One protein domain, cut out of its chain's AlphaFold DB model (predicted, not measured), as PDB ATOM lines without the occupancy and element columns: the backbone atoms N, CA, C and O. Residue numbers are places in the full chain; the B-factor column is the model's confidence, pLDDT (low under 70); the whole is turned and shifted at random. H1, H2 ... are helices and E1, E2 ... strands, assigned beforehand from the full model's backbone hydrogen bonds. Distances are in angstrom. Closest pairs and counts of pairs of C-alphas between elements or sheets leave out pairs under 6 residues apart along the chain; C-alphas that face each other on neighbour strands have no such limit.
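AT A GLANCE: This is residues 4 to 91 of the 184 residues of the protein "BIG2 domain-containing protein" of Ruminococcus sp. OM08-7 (UniProt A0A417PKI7). A strongly twisted sheet, built along the long strand E5, curls with the separate pair E1 and E4 into a small, loosely formed open barrel: going round, E7, E5, E2, E3, E4 and E1, with a gap between E1 and E7. The far part of E5 and its hairpin partner E6 reach to one end of the longest axis, and the helix H1 lies outside the ring near E6, off the sheet. The printed part has 88 residues with one named helix and seven named strands, in the order E1 H1 E2 E3 E4 E5 E6 E7; neighbour strands are antiparallel and the class is mostly strand. It is compact, with a radius of gyration of the C-alphas of 13.4 A and spans of 39 by 28 by 19 A.

HOW THE PARTS SIT: In the branched sheet, E5, residues 63 to 74, has three neighbours in staggered pairing. On one side of it is E2, residues 27 to 33, with N 29 and O 69 2.8 A apart. On the other side are E7, residues 87 to 90, beside residues 63 to 66, with N 66 and O 87 2.8 A apart, and E6, residues 77 to 83, beside residues 69 to 74, with N 74 and O 77 2.9 A apart. E5 and E6 form a hairpin. E3, residues 41 to 47, forms a hairpin with E2, with N 28 and O 46 2.8 A apart. E4, residues 52 to 56, comes closest to E3 at the C-alphas of Val 43 and His 55, 6.8 A apart. E1, residues 4 to 7, pairs with E4, with N 6 and O 53 2.8 A apart. E1 and E7 are apart. H1, residues 13 to 20, is not on the branched sheet; its closest C-alphas to E6 are those of Tyr 20 and Ala 82, 7.3 A apart. In H1, 0 of 4 O i to N i+4 pairs and 0 of 5 O i to N i+3 pairs are within hydrogen-bond range.

IN THESE COORDINATES: E5 runs 35.4 A from C-alpha 63 at (34.432, -51.353, -35.158) to C-alpha 74 at (62.962, -55.640, -55.698). E2 measures 20.3 A, E3 18.7 A, E6 17.1 A and E4 13.1 A. H1 measures 11.1 A, E7 10.1 A and E1 8.7 A. E1 begins at C-alpha 4, at (36.026, -43.242, -43.493).

THE WHOLE: The C-alphas farthest apart are those of Asp 61 and Glu 75, 42.9 A. The printed part has no cut and no long link. The mean pLDDT of the printed part is 72.7; residues 4 to 25, 34 to 38, 49 and 51 to 52 are under 70.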
ATOM      1  N   LYS A   4      35.219 -43.731 -44.609       53.03
ATOM      2  CA  LYS A   4      36.026 -43.242 -43.493       53.03
ATOM      3  C   LYS A   4      37.377 -42.885 -44.099       53.03
ATOM      4  O   LYS A   4      38.044 -43.756 -44.661       53.03
ATOM      5  N   THR A   5      37.763 -41.614 -44.030       48.22
ATOM      6  CA  THR A   5      39.169 -41.257 -44.218       48.22
ATOM      7  C   THR A   5      39.900 -41.868 -43.042       48.22
ATOM      8  O   THR A   5      39.850 -41.359 -41.923       48.22
ATOM      9  N   LEU A   6      40.526 -43.011 -43.289       48.75
ATOM     10  CA  LEU A   6      41.616 -43.445 -42.455       48.75
ATOM     11  C   LEU A   6      42.696 -42.421 -42.756       48.75
ATOM     12  O   LEU A   6      43.347 -42.451 -43.803       48.75
ATOM     13  N   TYR A   7      42.877 -41.473 -41.847       46.94
ATOM     14  CA  TYR A   7      44.227 -40.990 -41.648       46.94
ATOM     15  C   TYR A   7      44.990 -42.270 -41.361       46.94
ATOM     16  O   TYR A   7      44.749 -42.920 -40.341       46.94
ATOM     17  N   CYS A   8      45.759 -42.724 -42.357       41.94
ATOM     18  CA  CYS A   8      46.716 -43.793 -42.158       41.94
ATOM     19  C   CYS A   8      47.424 -43.309 -40.907       41.94
ATOM     20  O   CYS A   8      47.881 -42.172 -40.943       41.94
ATOM     21  N   CYS A   9      47.281 -44.007 -39.780       40.72
ATOM     22  CA  CYS A   9      47.610 -43.481 -38.460       40.72
ATOM     23  C   CYS A   9      49.085 -43.091 -38.446       40.72
ATOM     24  O   CYS A   9      49.948 -43.886 -38.112       40.72
ATOM     25  N   PHE A  10      49.368 -41.878 -38.901       42.12
ATOM     26  CA  PHE A  10      50.677 -41.396 -39.292       42.12
ATOM     27  C   PHE A  10      50.795 -39.925 -38.947       42.12
ATOM     28  O   PHE A  10      51.373 -39.115 -39.656       42.12
ATOM     29  N   SER A  11      50.399 -39.609 -37.724       36.19
ATOM     30  CA  SER A  11      51.353 -38.828 -36.948       36.19
ATOM     31  C   SER A  11      52.600 -39.626 -36.527       36.19
ATOM     32  O   SER A  11      53.549 -39.080 -35.976       36.19
ATOM     33  N   TYR A  12      52.641 -40.907 -36.887       46.59
ATOM     34  CA  TYR A  12      53.808 -41.769 -36.901       46.59
ATOM     35  C   TYR A  12      54.909 -41.352 -37.893       46.59
ATOM     36  O   TYR A  12      55.976 -41.930 -37.802       46.59
ATOM     37  N   SER A  13      54.747 -40.366 -38.791       43.16
ATOM     38  CA  SER A  13      55.821 -40.001 -39.750       43.16
ATOM     39  C   SER A  13      57.149 -39.638 -39.051       43.16
ATOM     40  O   SER A  13      58.219 -40.044 -39.493       43.16
ATOM     41  N   VAL A  14      57.083 -38.993 -37.878       42.41
ATOM     42  CA  VAL A  14      58.274 -38.641 -37.076       42.41
ATOM     43  C   VAL A  14      58.781 -39.816 -36.224       42.41
ATOM     44  O   VAL A  14      59.969 -39.924 -35.952       42.41
ATOM     45  N   TYR A  15      57.892 -40.715 -35.800       48.59
ATOM     46  CA  TYR A  15      58.234 -41.908 -35.014       48.59
ATOM     47  C   TYR A  15      58.813 -43.040 -35.891       48.59
ATOM     48  O   TYR A  15      59.590 -43.868 -35.423       48.59
ATOM     49  N   PHE A  16      58.454 -43.061 -37.175       49.06
ATOM     50  CA  PHE A  16      58.717 -44.165 -38.092       49.06
ATOM     51  C   PHE A  16      60.041 -44.043 -38.860       49.06
ATOM     52  O   PHE A  16      60.653 -45.059 -39.183       49.06
ATOM     53  N   SER A  17      60.547 -42.823 -39.070       47.47
ATOM     54  CA  SER A  17      61.922 -42.613 -39.544       47.47
ATOM     55  C   SER A  17      62.968 -43.082 -38.524       47.47
ATOM     56  O   SER A  17      64.003 -43.606 -38.918       47.47
ATOM     57  N   LEU A  18      62.675 -42.955 -37.224       42.78
ATOM     58  CA  LEU A  18      63.642 -43.163 -36.137       42.78
ATOM     59  C   LEU A  18      63.859 -44.629 -35.724       42.78
ATOM     60  O   LEU A  18      64.907 -44.933 -35.165       42.78
ATOM     61  N   LEU A  19      62.906 -45.538 -35.972       44.62
ATOM     62  CA  LEU A  19      63.012 -46.943 -35.531       44.62
ATOM     63  C   LEU A  19      63.193 -47.966 -36.656       44.62
ATOM     64  O   LEU A  19      63.693 -49.053 -36.385       44.62
ATOM     65  N   TYR A  20      62.798 -47.651 -37.895       48.41
ATOM     66  CA  TYR A  20      62.700 -48.657 -38.964       48.41
ATOM     67  C   TYR A  20      63.422 -48.295 -40.269       48.41
ATOM     68  O   TYR A  20      63.209 -48.983 -41.263       48.41
ATOM     69  N   ASN A  21      64.258 -47.242 -40.309       49.84
ATOM     70  CA  ASN A  21      64.894 -46.770 -41.554       49.84
ATOM     71  C   ASN A  21      63.874 -46.670 -42.706       49.84
ATOM     72  O   ASN A  21      64.053 -47.199 -43.805       49.84
ATOM     73  N   PHE A  22      62.746 -46.008 -42.435       52.06
ATOM     74  CA  PHE A  22      61.613 -45.928 -43.359       52.06
ATOM     75  C   PHE A  22      61.908 -45.220 -44.688       52.06
ATOM     76  O   PHE A  22      61.067 -45.241 -45.585       52.06
ATOM     77  N   SER A  23      63.095 -44.628 -44.852       57.38
ATOM     78  CA  SER A  23      63.535 -44.052 -46.124       57.38
ATOM     79  C   SER A  23      63.545 -45.068 -47.274       57.38
ATOM     80  O   SER A  23      63.447 -44.663 -48.425       57.38
ATOM     81  N   ALA A  24      63.593 -46.375 -46.983       62.81
ATOM     82  CA  ALA A  24      63.561 -47.437 -47.990       62.81
ATOM     83  C   ALA A  24      62.147 -47.912 -48.387       62.81
ATOM     84  O   ALA A  24      62.017 -48.782 -49.248       62.81
ATOM     85  N   ALA A  25      61.080 -47.415 -47.746       68.44
ATOM     86  CA  ALA A  25      59.714 -47.813 -48.084       68.44
ATOM     87  C   ALA A  25      59.208 -47.058 -49.314       68.44
ATOM     88  O   ALA A  25      59.108 -45.834 -49.299       68.44
ATOM     89  N   GLU A  26      58.768 -47.790 -50.334       76.44
ATOM     90  CA  GLU A  26      58.169 -47.195 -51.534       76.44
ATOM     91  C   GLU A  26      56.643 -47.139 -51.428       76.44
ATOM     92  O   GLU A  26      55.995 -46.195 -51.888       76.44
ATOM     93  N   MET A  27      56.048 -48.157 -50.801       78.75
ATOM     94  CA  MET A  27      54.604 -48.362 -50.770       78.75
ATOM     95  C   MET A  27      54.124 -48.806 -49.390       78.75
ATOM     96  O   MET A  27      54.776 -49.582 -48.689       78.75
ATOM     97  N   LEU A  28      52.917 -48.369 -49.038       75.25
ATOM     98  CA  LEU A  28      52.194 -48.774 -47.838       75.25
ATOM     99  C   LEU A  28      50.931 -49.522 -48.231       75.25
ATOM    100  O   LEU A  28      50.065 -48.999 -48.934       75.25
ATOM    101  N   ARG A  29      50.810 -50.757 -47.751       79.94
ATOM    102  CA  ARG A  29      49.606 -51.573 -47.894       79.94
ATOM    103  C   ARG A  29      48.792 -51.513 -46.616       79.94
ATOM    104  O   ARG A  29      49.338 -51.727 -45.540       79.94
ATOM    105  N   ILE A  30      47.493 -51.260 -46.745       78.69
ATOM    106  CA  ILE A  30      46.576 -51.188 -45.608       78.69
ATOM    107  C   ILE A  30      45.657 -52.396 -45.626       78.69
ATOM    108  O   ILE A  30      45.120 -52.779 -46.672       78.69
ATOM    109  N   PHE A  31      45.491 -52.982 -44.450       79.44
ATOM    110  CA  PHE A  31      44.688 -54.164 -44.216       79.44
ATOM    111  C   PHE A  31      43.608 -53.871 -43.172       79.44
ATOM    112  O   PHE A  31      43.861 -53.114 -42.241       79.44
ATOM    113  N   CYS A  32      42.427 -54.468 -43.332       78.19
ATOM    114  CA  CYS A  32      41.283 -54.364 -42.424       78.19
ATOM    115  C   CYS A  32      40.834 -55.738 -41.937       78.19
ATOM    116  O   CYS A  32      40.755 -56.680 -42.727       78.19
ATOM    117  N   TYR A  33      40.446 -55.806 -40.672       78.94
ATOM    118  CA  TYR A  33      39.576 -56.832 -40.122       78.94
ATOM    119  C   TYR A  33      38.113 -56.394 -40.204       78.94
ATOM    120  O   TYR A  33      37.772 -55.354 -39.639       78.94
ATOM    121  N   CYS A  34      37.264 -57.129 -40.923       60.31
ATOM    122  CA  CYS A  34      36.044 -56.521 -41.460       60.31
ATOM    123  C   CYS A  34      34.748 -57.367 -41.357       60.31
ATOM    124  O   CYS A  34      33.715 -56.883 -41.812       60.31
ATOM    125  N   ASP A  35      34.727 -58.583 -40.791       52.66
ATOM    126  CA  ASP A  35      33.504 -59.422 -40.844       52.66
ATOM    127  C   ASP A  35      33.406 -60.583 -39.829       52.66
ATOM    128  O   ASP A  35      32.615 -61.500 -40.031       52.66
ATOM    129  N   GLY A  36      34.188 -60.584 -38.746       50.44
ATOM    130  CA  GLY A  36      34.152 -61.685 -37.769       50.44
ATOM    131  C   GLY A  36      34.946 -62.933 -38.178       50.44
ATOM    132  O   GLY A  36      35.031 -63.873 -37.395       50.44
ATOM    133  N   ARG A  37      35.598 -62.940 -39.351       53.97
ATOM    134  CA  ARG A  37      36.611 -63.944 -39.720       53.97
ATOM    135  C   ARG A  37      37.991 -63.401 -39.404       53.97
ATOM    136  O   ARG A  37      38.307 -62.369 -39.981       53.97
ATOM    137  N   ILE A  38      38.813 -64.126 -38.623       58.94
ATOM    138  CA  ILE A  38      40.139 -63.766 -38.025       58.94
ATOM    139  C   ILE A  38      41.218 -63.285 -39.059       58.94
ATOM    140  O   ILE A  38      42.347 -62.941 -38.717       58.94
ATOM    141  N   ASN A  39      40.855 -63.115 -40.336       70.50
ATOM    142  CA  ASN A  39      41.745 -62.814 -41.453       70.50
ATOM    143  C   ASN A  39      41.631 -61.366 -41.949       70.50
ATOM    144  O   ASN A  39      40.586 -60.907 -42.414       70.50
ATOM    145  N   TYR A  40      42.756 -60.656 -41.943       80.19
ATOM    146  CA  TYR A  40      42.832 -59.310 -42.493       80.19
ATOM    147  C   TYR A  40      42.796 -59.298 -44.026       80.19
ATOM    148  O   TYR A  40      43.561 -59.993 -44.693       80.19
ATOM    149  N   LYS A  41      41.968 -58.420 -44.595       85.50
ATOM    150  CA  LYS A  41      41.839 -58.204 -46.041       85.50
ATOM    151  C   LYS A  41      42.530 -56.912 -46.453       85.50
ATOM    152  O   LYS A  41      42.435 -55.901 -45.761       85.50
ATOM    153  N   LYS A  42      43.215 -56.916 -47.599       88.69
ATOM    154  CA  LYS A  42      43.797 -55.699 -48.186       88.69
ATOM    155  C   LYS A  42      42.674 -54.737 -48.576       88.69
ATOM    156  O   LYS A  42      41.817 -55.101 -49.374       88.69
ATOM    157  N   VAL A  43      42.743 -53.500 -48.094       85.88
ATOM    158  CA  VAL A  43      41.757 -52.446 -48.403       85.88
ATOM    159  C   VAL A  43      42.322 -51.329 -49.273       85.88
ATOM    160  O   VAL A  43      41.568 -50.546 -49.840       85.88
ATOM    161  N   GLY A  44      43.646 -51.283 -49.447       85.75
ATOM    162  CA  GLY A  44      44.264 -50.415 -50.440       85.75
ATOM    163  C   GLY A  44      45.787 -50.395 -50.392       85.75
ATOM    164  O   GLY A  44      46.438 -51.121 -49.634       85.75
ATOM    165  N   THR A  45      46.370 -49.559 -51.245       87.06
ATOM    166  CA  THR A  45      47.806 -49.264 -51.272       87.06
ATOM    167  C   THR A  45      48.005 -47.779 -51.563       87.06
ATOM    168  O   THR A  45      47.264 -47.206 -52.359       87.06
ATOM    169  N   VAL A  46      48.969 -47.149 -50.897       83.44
ATOM    170  CA  VAL A  46      49.382 -45.761 -51.144       83.44
ATOM    171  C   VAL A  46      50.897 -45.684 -51.267       83.44
ATOM    172  O   VAL A  46      51.603 -46.507 -50.686       83.44
ATOM    173  N   LYS A  47      51.393 -44.694 -52.014       82.50
ATOM    174  CA  LYS A  47      52.823 -44.371 -52.036       82.50
ATOM    175  C   LYS A  47      53.284 -43.947 -50.643       82.50
ATOM    176  O   LYS A  47      52.520 -43.312 -49.905       82.50
ATOM    177  N   SER A  48      54.527 -44.271 -50.308       70.62
ATOM    178  CA  SER A  48      55.186 -43.710 -49.129       70.62
ATOM    179  C   SER A  48      55.133 -42.176 -49.188       70.62
ATOM    180  O   SER A  48      55.230 -41.584 -50.261       70.62
ATOM    181  N   GLY A  49      54.847 -41.537 -48.054       67.62
ATOM    182  CA  GLY A  49      54.585 -40.093 -47.965       67.62
ATOM    183  C   GLY A  49      53.112 -39.679 -48.099       67.62
ATOM    184  O   GLY A  49      52.736 -38.623 -47.593       67.62
ATOM    185  N   LYS A  50      52.223 -40.506 -48.673       70.62
ATOM    186  CA  LYS A  50      50.773 -40.237 -48.637       70.62
ATOM    187  C   LYS A  50      50.178 -40.698 -47.301       70.62
ATOM    188  O   LYS A  50      50.006 -41.890 -47.056       70.62
ATOM    189  N   LEU A  51      49.819 -39.731 -46.456       65.12
ATOM    190  CA  LEU A  51      49.455 -39.950 -45.046       65.12
ATOM    191  C   LEU A  51      47.996 -40.386 -44.806       65.12
ATOM    192  O   LEU A  51      47.579 -40.568 -43.663       65.12
ATOM    193  N   SER A  52      47.184 -40.557 -45.849       67.62
ATOM    194  CA  SER A  52      45.770 -40.914 -45.691       67.62
ATOM    195  C   SER A  52      45.215 -41.749 -46.843       67.62
ATOM    196  O   SER A  52      45.687 -41.708 -47.984       67.62
ATOM    197  N   MET A  53      44.180 -42.525 -46.525       77.44
ATOM    198  CA  MET A  53      43.401 -43.322 -47.464       77.44
ATOM    199  C   MET A  53      41.938 -43.368 -47.021       77.44
ATOM    200  O   MET A  53      41.621 -43.526 -45.850       77.44
ATOM    201  N   SER A  54      41.015 -43.285 -47.973       77.06
ATOM    202  CA  SER A  54      39.595 -43.503 -47.704       77.06
ATOM    203  C   SER A  54      39.211 -44.968 -47.901       77.06
ATOM    204  O   SER A  54      39.296 -45.466 -49.022       77.06
ATOM    205  N   HIS A  55      38.716 -45.627 -46.852       83.31
ATOM    206  CA  HIS A  55      38.077 -46.941 -46.957       83.31
ATOM    207  C   HIS A  55      36.550 -46.758 -47.023       83.31
ATOM    208  O   HIS A  55      35.949 -46.106 -46.166       83.31
ATOM    209  N   LYS A  56      35.931 -47.247 -48.104       82.25
ATOM    210  CA  LYS A  56      34.506 -47.053 -48.436       82.25
ATOM    211  C   LYS A  56      33.684 -48.306 -48.117       82.25
ATOM    212  O   LYS A  56      34.246 -49.377 -47.938       82.25
ATOM    213  N   LYS A  57      32.351 -48.164 -48.133       84.19
ATOM    214  CA  LYS A  57      31.371 -49.263 -47.968       84.19
ATOM    215  C   LYS A  57      31.468 -49.977 -46.607       84.19
ATOM    216  O   LYS A  57      31.280 -51.183 -46.514       84.19
ATOM    217  N   LEU A  58      31.746 -49.211 -45.554       84.81
ATOM    218  CA  LEU A  58      31.809 -49.703 -44.179       84.81
ATOM    219  C   LEU A  58      30.420 -49.708 -43.520       84.81
ATOM    220  O   LEU A  58      29.660 -48.749 -43.677       84.81
ATOM    221  N   LYS A  59      30.122 -50.746 -42.730       86.62
ATOM    222  CA  LYS A  59      28.982 -50.781 -41.798       86.62
ATOM    223  C   LYS A  59      29.201 -49.787 -40.655       86.62
ATOM    224  O   LYS A  59      30.257 -49.808 -40.030       86.62
ATOM    225  N   LYS A  60      28.218 -48.915 -40.415       85.19
ATOM    226  CA  LYS A  60      28.272 -47.704 -39.560       85.19
ATOM    227  C   LYS A  60      28.290 -47.963 -38.049       85.19
ATOM    228  O   LYS A  60      28.679 -47.082 -37.283       85.19
ATOM    229  N   ASP A  61      27.821 -49.136 -37.673       88.81
ATOM    230  CA  ASP A  61      27.582 -49.677 -36.337       88.81
ATOM    231  C   ASP A  61      28.678 -50.661 -35.903       88.81
ATOM    232  O   ASP A  61      28.532 -51.355 -34.907       88.81
ATOM    233  N   HIS A  62      29.780 -50.722 -36.657       86.44
ATOM    234  CA  HIS A  62      30.880 -51.648 -36.417       86.44
ATOM    235  C   HIS A  62      32.176 -50.924 -36.056       86.44
ATOM    236  O   HIS A  62      32.429 -49.775 -36.444       86.44
ATOM    237  N   GLU A  63      33.027 -51.663 -35.359       86.62
ATOM    238  CA  GLU A  63      34.432 -51.353 -35.158       86.62
ATOM    239  C   GLU A  63      35.291 -52.049 -36.212       86.62
ATOM    240  O   GLU A  63      34.940 -53.108 -36.733       86.62
ATOM    241  N   TYR A  64      36.443 -51.461 -36.515       85.12
ATOM    242  CA  TYR A  64      37.372 -51.993 -37.502       85.12
ATOM    243  C   TYR A  64      38.795 -51.957 -36.977       85.12
ATOM    244  O   TYR A  64      39.241 -50.951 -36.420       85.12
ATOM    245  N   LYS A  65      39.528 -53.040 -37.231       85.06
ATOM    246  CA  LYS A  65      40.949 -53.150 -36.914       85.06
ATOM    247  C   LYS A  65      41.766 -52.988 -38.186       85.06
ATOM    248  O   LYS A  65      41.516 -53.685 -39.168       85.06
ATOM    249  N   TYR A  66      42.747 -52.099 -38.170       84.50
ATOM    250  CA  TYR A  66      43.624 -51.840 -39.304       84.50
ATOM    251  C   TYR A  66      45.078 -52.046 -38.931       84.50
ATOM    252  O   TYR A  66      45.489 -51.654 -37.848       84.50
ATOM    253  N   PHE A  67      45.876 -52.552 -39.864       83.44
ATOM    254  CA  PHE A  67      47.324 -52.370 -39.816       83.44
ATOM    255  C   PHE A  67      47.850 -51.926 -41.171       83.44
ATOM    256  O   PHE A  67      47.204 -52.083 -42.214       83.44
ATOM    257  N   VAL A  68      49.055 -51.377 -41.131       82.69
ATOM    258  CA  VAL A  68      49.813 -50.988 -42.313       82.69
ATOM    259  C   VAL A  68      50.990 -51.948 -42.461       82.69
ATOM    260  O   VAL A  68      51.517 -52.466 -41.475       82.69
ATOM    261  N   SER A  69      51.412 -52.224 -43.686       85.38
ATOM    262  CA  SER A  69      52.706 -52.847 -43.962       85.38
ATOM    263  C   SER A  69      53.439 -52.062 -45.029       85.38
ATOM    264  O   SER A  69      52.872 -51.759 -46.081       85.38
ATOM    265  N   ALA A  70      54.692 -51.737 -44.740       85.06
ATOM    266  CA  ALA A  70      55.590 -51.085 -45.674       85.06
ATOM    267  C   ALA A  70      56.324 -52.136 -46.494       85.06
ATOM    268  O   ALA A  70      56.789 -53.142 -45.953       85.06
ATOM    269  N   TYR A  71      56.429 -51.895 -47.794       86.56
ATOM    270  CA  TYR A  71      57.211 -52.735 -48.684       86.56
ATOM    271  C   TYR A  71      57.943 -51.899 -49.732       86.56
ATOM    272  O   TYR A  71      57.544 -50.772 -50.041       86.56
ATOM    273  N   LYS A  72      58.994 -52.497 -50.284       88.56
ATOM    274  CA  LYS A  72      59.684 -52.042 -51.492       88.56
ATOM    275  C   LYS A  72      59.566 -53.091 -52.589       88.56
ATOM    276  O   LYS A  72      59.338 -54.270 -52.295       88.56
ATOM    277  N   MET A  73      59.679 -52.664 -53.836       90.19
ATOM    278  CA  MET A  73      59.816 -53.569 -54.966       90.19
ATOM    279  C   MET A  73      61.298 -53.891 -55.170       90.19
ATOM    280  O   MET A  73      62.137 -53.001 -55.193       90.19
ATOM    281  N   VAL A  74      61.626 -55.171 -55.308       92.44
ATOM    282  CA  VAL A  74      62.962 -55.640 -55.698       92.44
ATOM    283  C   VAL A  74      62.741 -56.685 -56.776       92.44
ATOM    284  O   VAL A  74      62.037 -57.662 -56.523       92.44
ATOM    285  N   GLU A  75      63.246 -56.442 -57.987       93.31
ATOM    286  CA  GLU A  75      63.125 -57.373 -59.126       93.31
ATOM    287  C   GLU A  75      61.674 -57.830 -59.385       93.31
ATOM    288  O   GLU A  75      61.363 -59.011 -59.521       93.31
ATOM    289  N   GLY A  76      60.726 -56.887 -59.354       90.75
ATOM    290  CA  GLY A  76      59.300 -57.180 -59.554       90.75
ATOM    291  C   GLY A  76      58.605 -57.886 -58.379       90.75
ATOM    292  O   GLY A  76      57.388 -58.084 -58.418       90.75
ATOM    293  N   ARG A  77      59.319 -58.205 -57.291       92.56
ATOM    294  CA  ARG A  77      58.772 -58.833 -56.079       92.56
ATOM    295  C   ARG A  77      58.589 -57.826 -54.949       92.56
ATOM    296  O   ARG A  77      59.335 -56.865 -54.806       92.56
ATOM    297  N   LYS A  78      57.575 -58.060 -54.111       93.25
ATOM    298  CA  LYS A  78      57.271 -57.227 -52.936       93.25
ATOM    299  C   LYS A  78      58.047 -57.732 -51.733       93.25
ATOM    300  O   LYS A  78      57.738 -58.809 -51.228       93.25
ATOM    301  N   ILE A  79      58.971 -56.923 -51.236       91.25
ATOM    302  CA  ILE A  79      59.711 -57.206 -50.009       91.25
ATOM    303  C   ILE A  79      59.134 -56.339 -48.897       91.25
ATOM    304  O   ILE A  79      59.301 -55.118 -48.898       91.25
ATOM    305  N   TYR A  80      58.402 -56.963 -47.974       87.94
ATOM    306  CA  TYR A  80      57.880 -56.272 -46.800       87.94
ATOM    307  C   TYR A  80      59.008 -56.016 -45.812       87.94
ATOM    308  O   TYR A  80      59.714 -56.935 -45.418       87.94
ATOM    309  N   ILE A  81      59.146 -54.759 -45.413       83.88
ATOM    310  CA  ILE A  81      60.233 -54.303 -44.543       83.88
ATOM    311  C   ILE A  81      59.735 -53.923 -43.151       83.88
ATOM    312  O   ILE A  81      60.517 -53.866 -42.211       83.88
ATOM    313  N   ALA A  82      58.430 -53.675 -43.004       81.88
ATOM    314  CA  ALA A  82      57.831 -53.412 -41.707       81.88
ATOM    315  C   ALA A  82      56.332 -53.715 -41.694       81.88
ATOM    316  O   ALA A  82      55.617 -53.495 -42.679       81.88
ATOM    317  N   ARG A  83      55.842 -54.135 -40.528       83.12
ATOM    318  CA  ARG A  83      54.423 -54.191 -40.183       83.12
ATOM    319  C   ARG A  83      54.178 -53.290 -38.982       83.12
ATOM    320  O   ARG A  83      54.919 -53.320 -38.009       83.12
ATOM    321  N   PHE A  84      53.122 -52.499 -39.063       78.19
ATOM    322  CA  PHE A  84      52.771 -51.521 -38.049       78.19
ATOM    323  C   PHE A  84      51.803 -52.121 -37.039       78.19
ATOM    324  O   PHE A  84      51.095 -53.086 -37.338       78.19
ATOM    325  N   ASN A  85      51.749 -51.502 -35.860       77.94
ATOM    326  CA  ASN A  85      50.778 -51.869 -34.842       77.94
ATOM    327  C   ASN A  85      49.357 -51.701 -35.357       77.94
ATOM    328  O   ASN A  85      49.051 -50.804 -36.147       77.94
ATOM    329  N   ASP A  86      48.486 -52.551 -34.841       81.19
ATOM    330  CA  ASP A  86      47.082 -52.475 -35.162       81.19
ATOM    331  C   ASP A  86      46.430 -51.231 -34.542       81.19
ATOM    332  O   ASP A  86      46.693 -50.875 -33.391       81.19
ATOM    333  N   VAL A  87      45.526 -50.597 -35.276       84.44
ATOM    334  CA  VAL A  87      44.650 -49.541 -34.769       84.44
ATOM    335  C   VAL A  87      43.203 -49.991 -34.831       84.44
ATOM    336  O   VAL A  87      42.793 -50.649 -35.783       84.44
ATOM    337  N   HIS A  88      42.435 -49.643 -33.809       86.69
ATOM    338  CA  HIS A  88      41.042 -50.032 -33.642       86.69
ATOM    339  C   HIS A  88      40.182 -48.785 -33.679       86.69
ATOM    340  O   HIS A  88      40.396 -47.861 -32.897       86.69
ATOM    341  N   VAL A  89      39.240 -48.742 -34.613       87.56
ATOM    342  CA  VAL A  89      38.434 -47.554 -34.873       87.56
ATOM    343  C   VAL A  89      36.964 -47.929 -34.833       87.56
ATOM    344  O   VAL A  89      36.492 -48.694 -35.674       87.56
ATOM    345  N   ALA A  90      36.241 -47.330 -33.895       89.69
ATOM    346  CA  ALA A  90      34.793 -47.365 -33.826       89.69
ATOM    347  C   ALA A  90      34.194 -46.368 -34.830       89.69
ATOM    348  O   ALA A  90      34.632 -45.212 -34.940       89.69
ATOM    349  N   LEU A  91      33.192 -46.799 -35.598       89.62
ATOM    350  CA  LEU A  91      32.383 -45.871 -36.386       89.62
ATOM    351  C   LEU A  91      31.281 -45.240 -35.529       89.62
ATOM    352  O   LEU A  91      30.958 -45.710 -34.448       89.62
TER     353      LEU A  91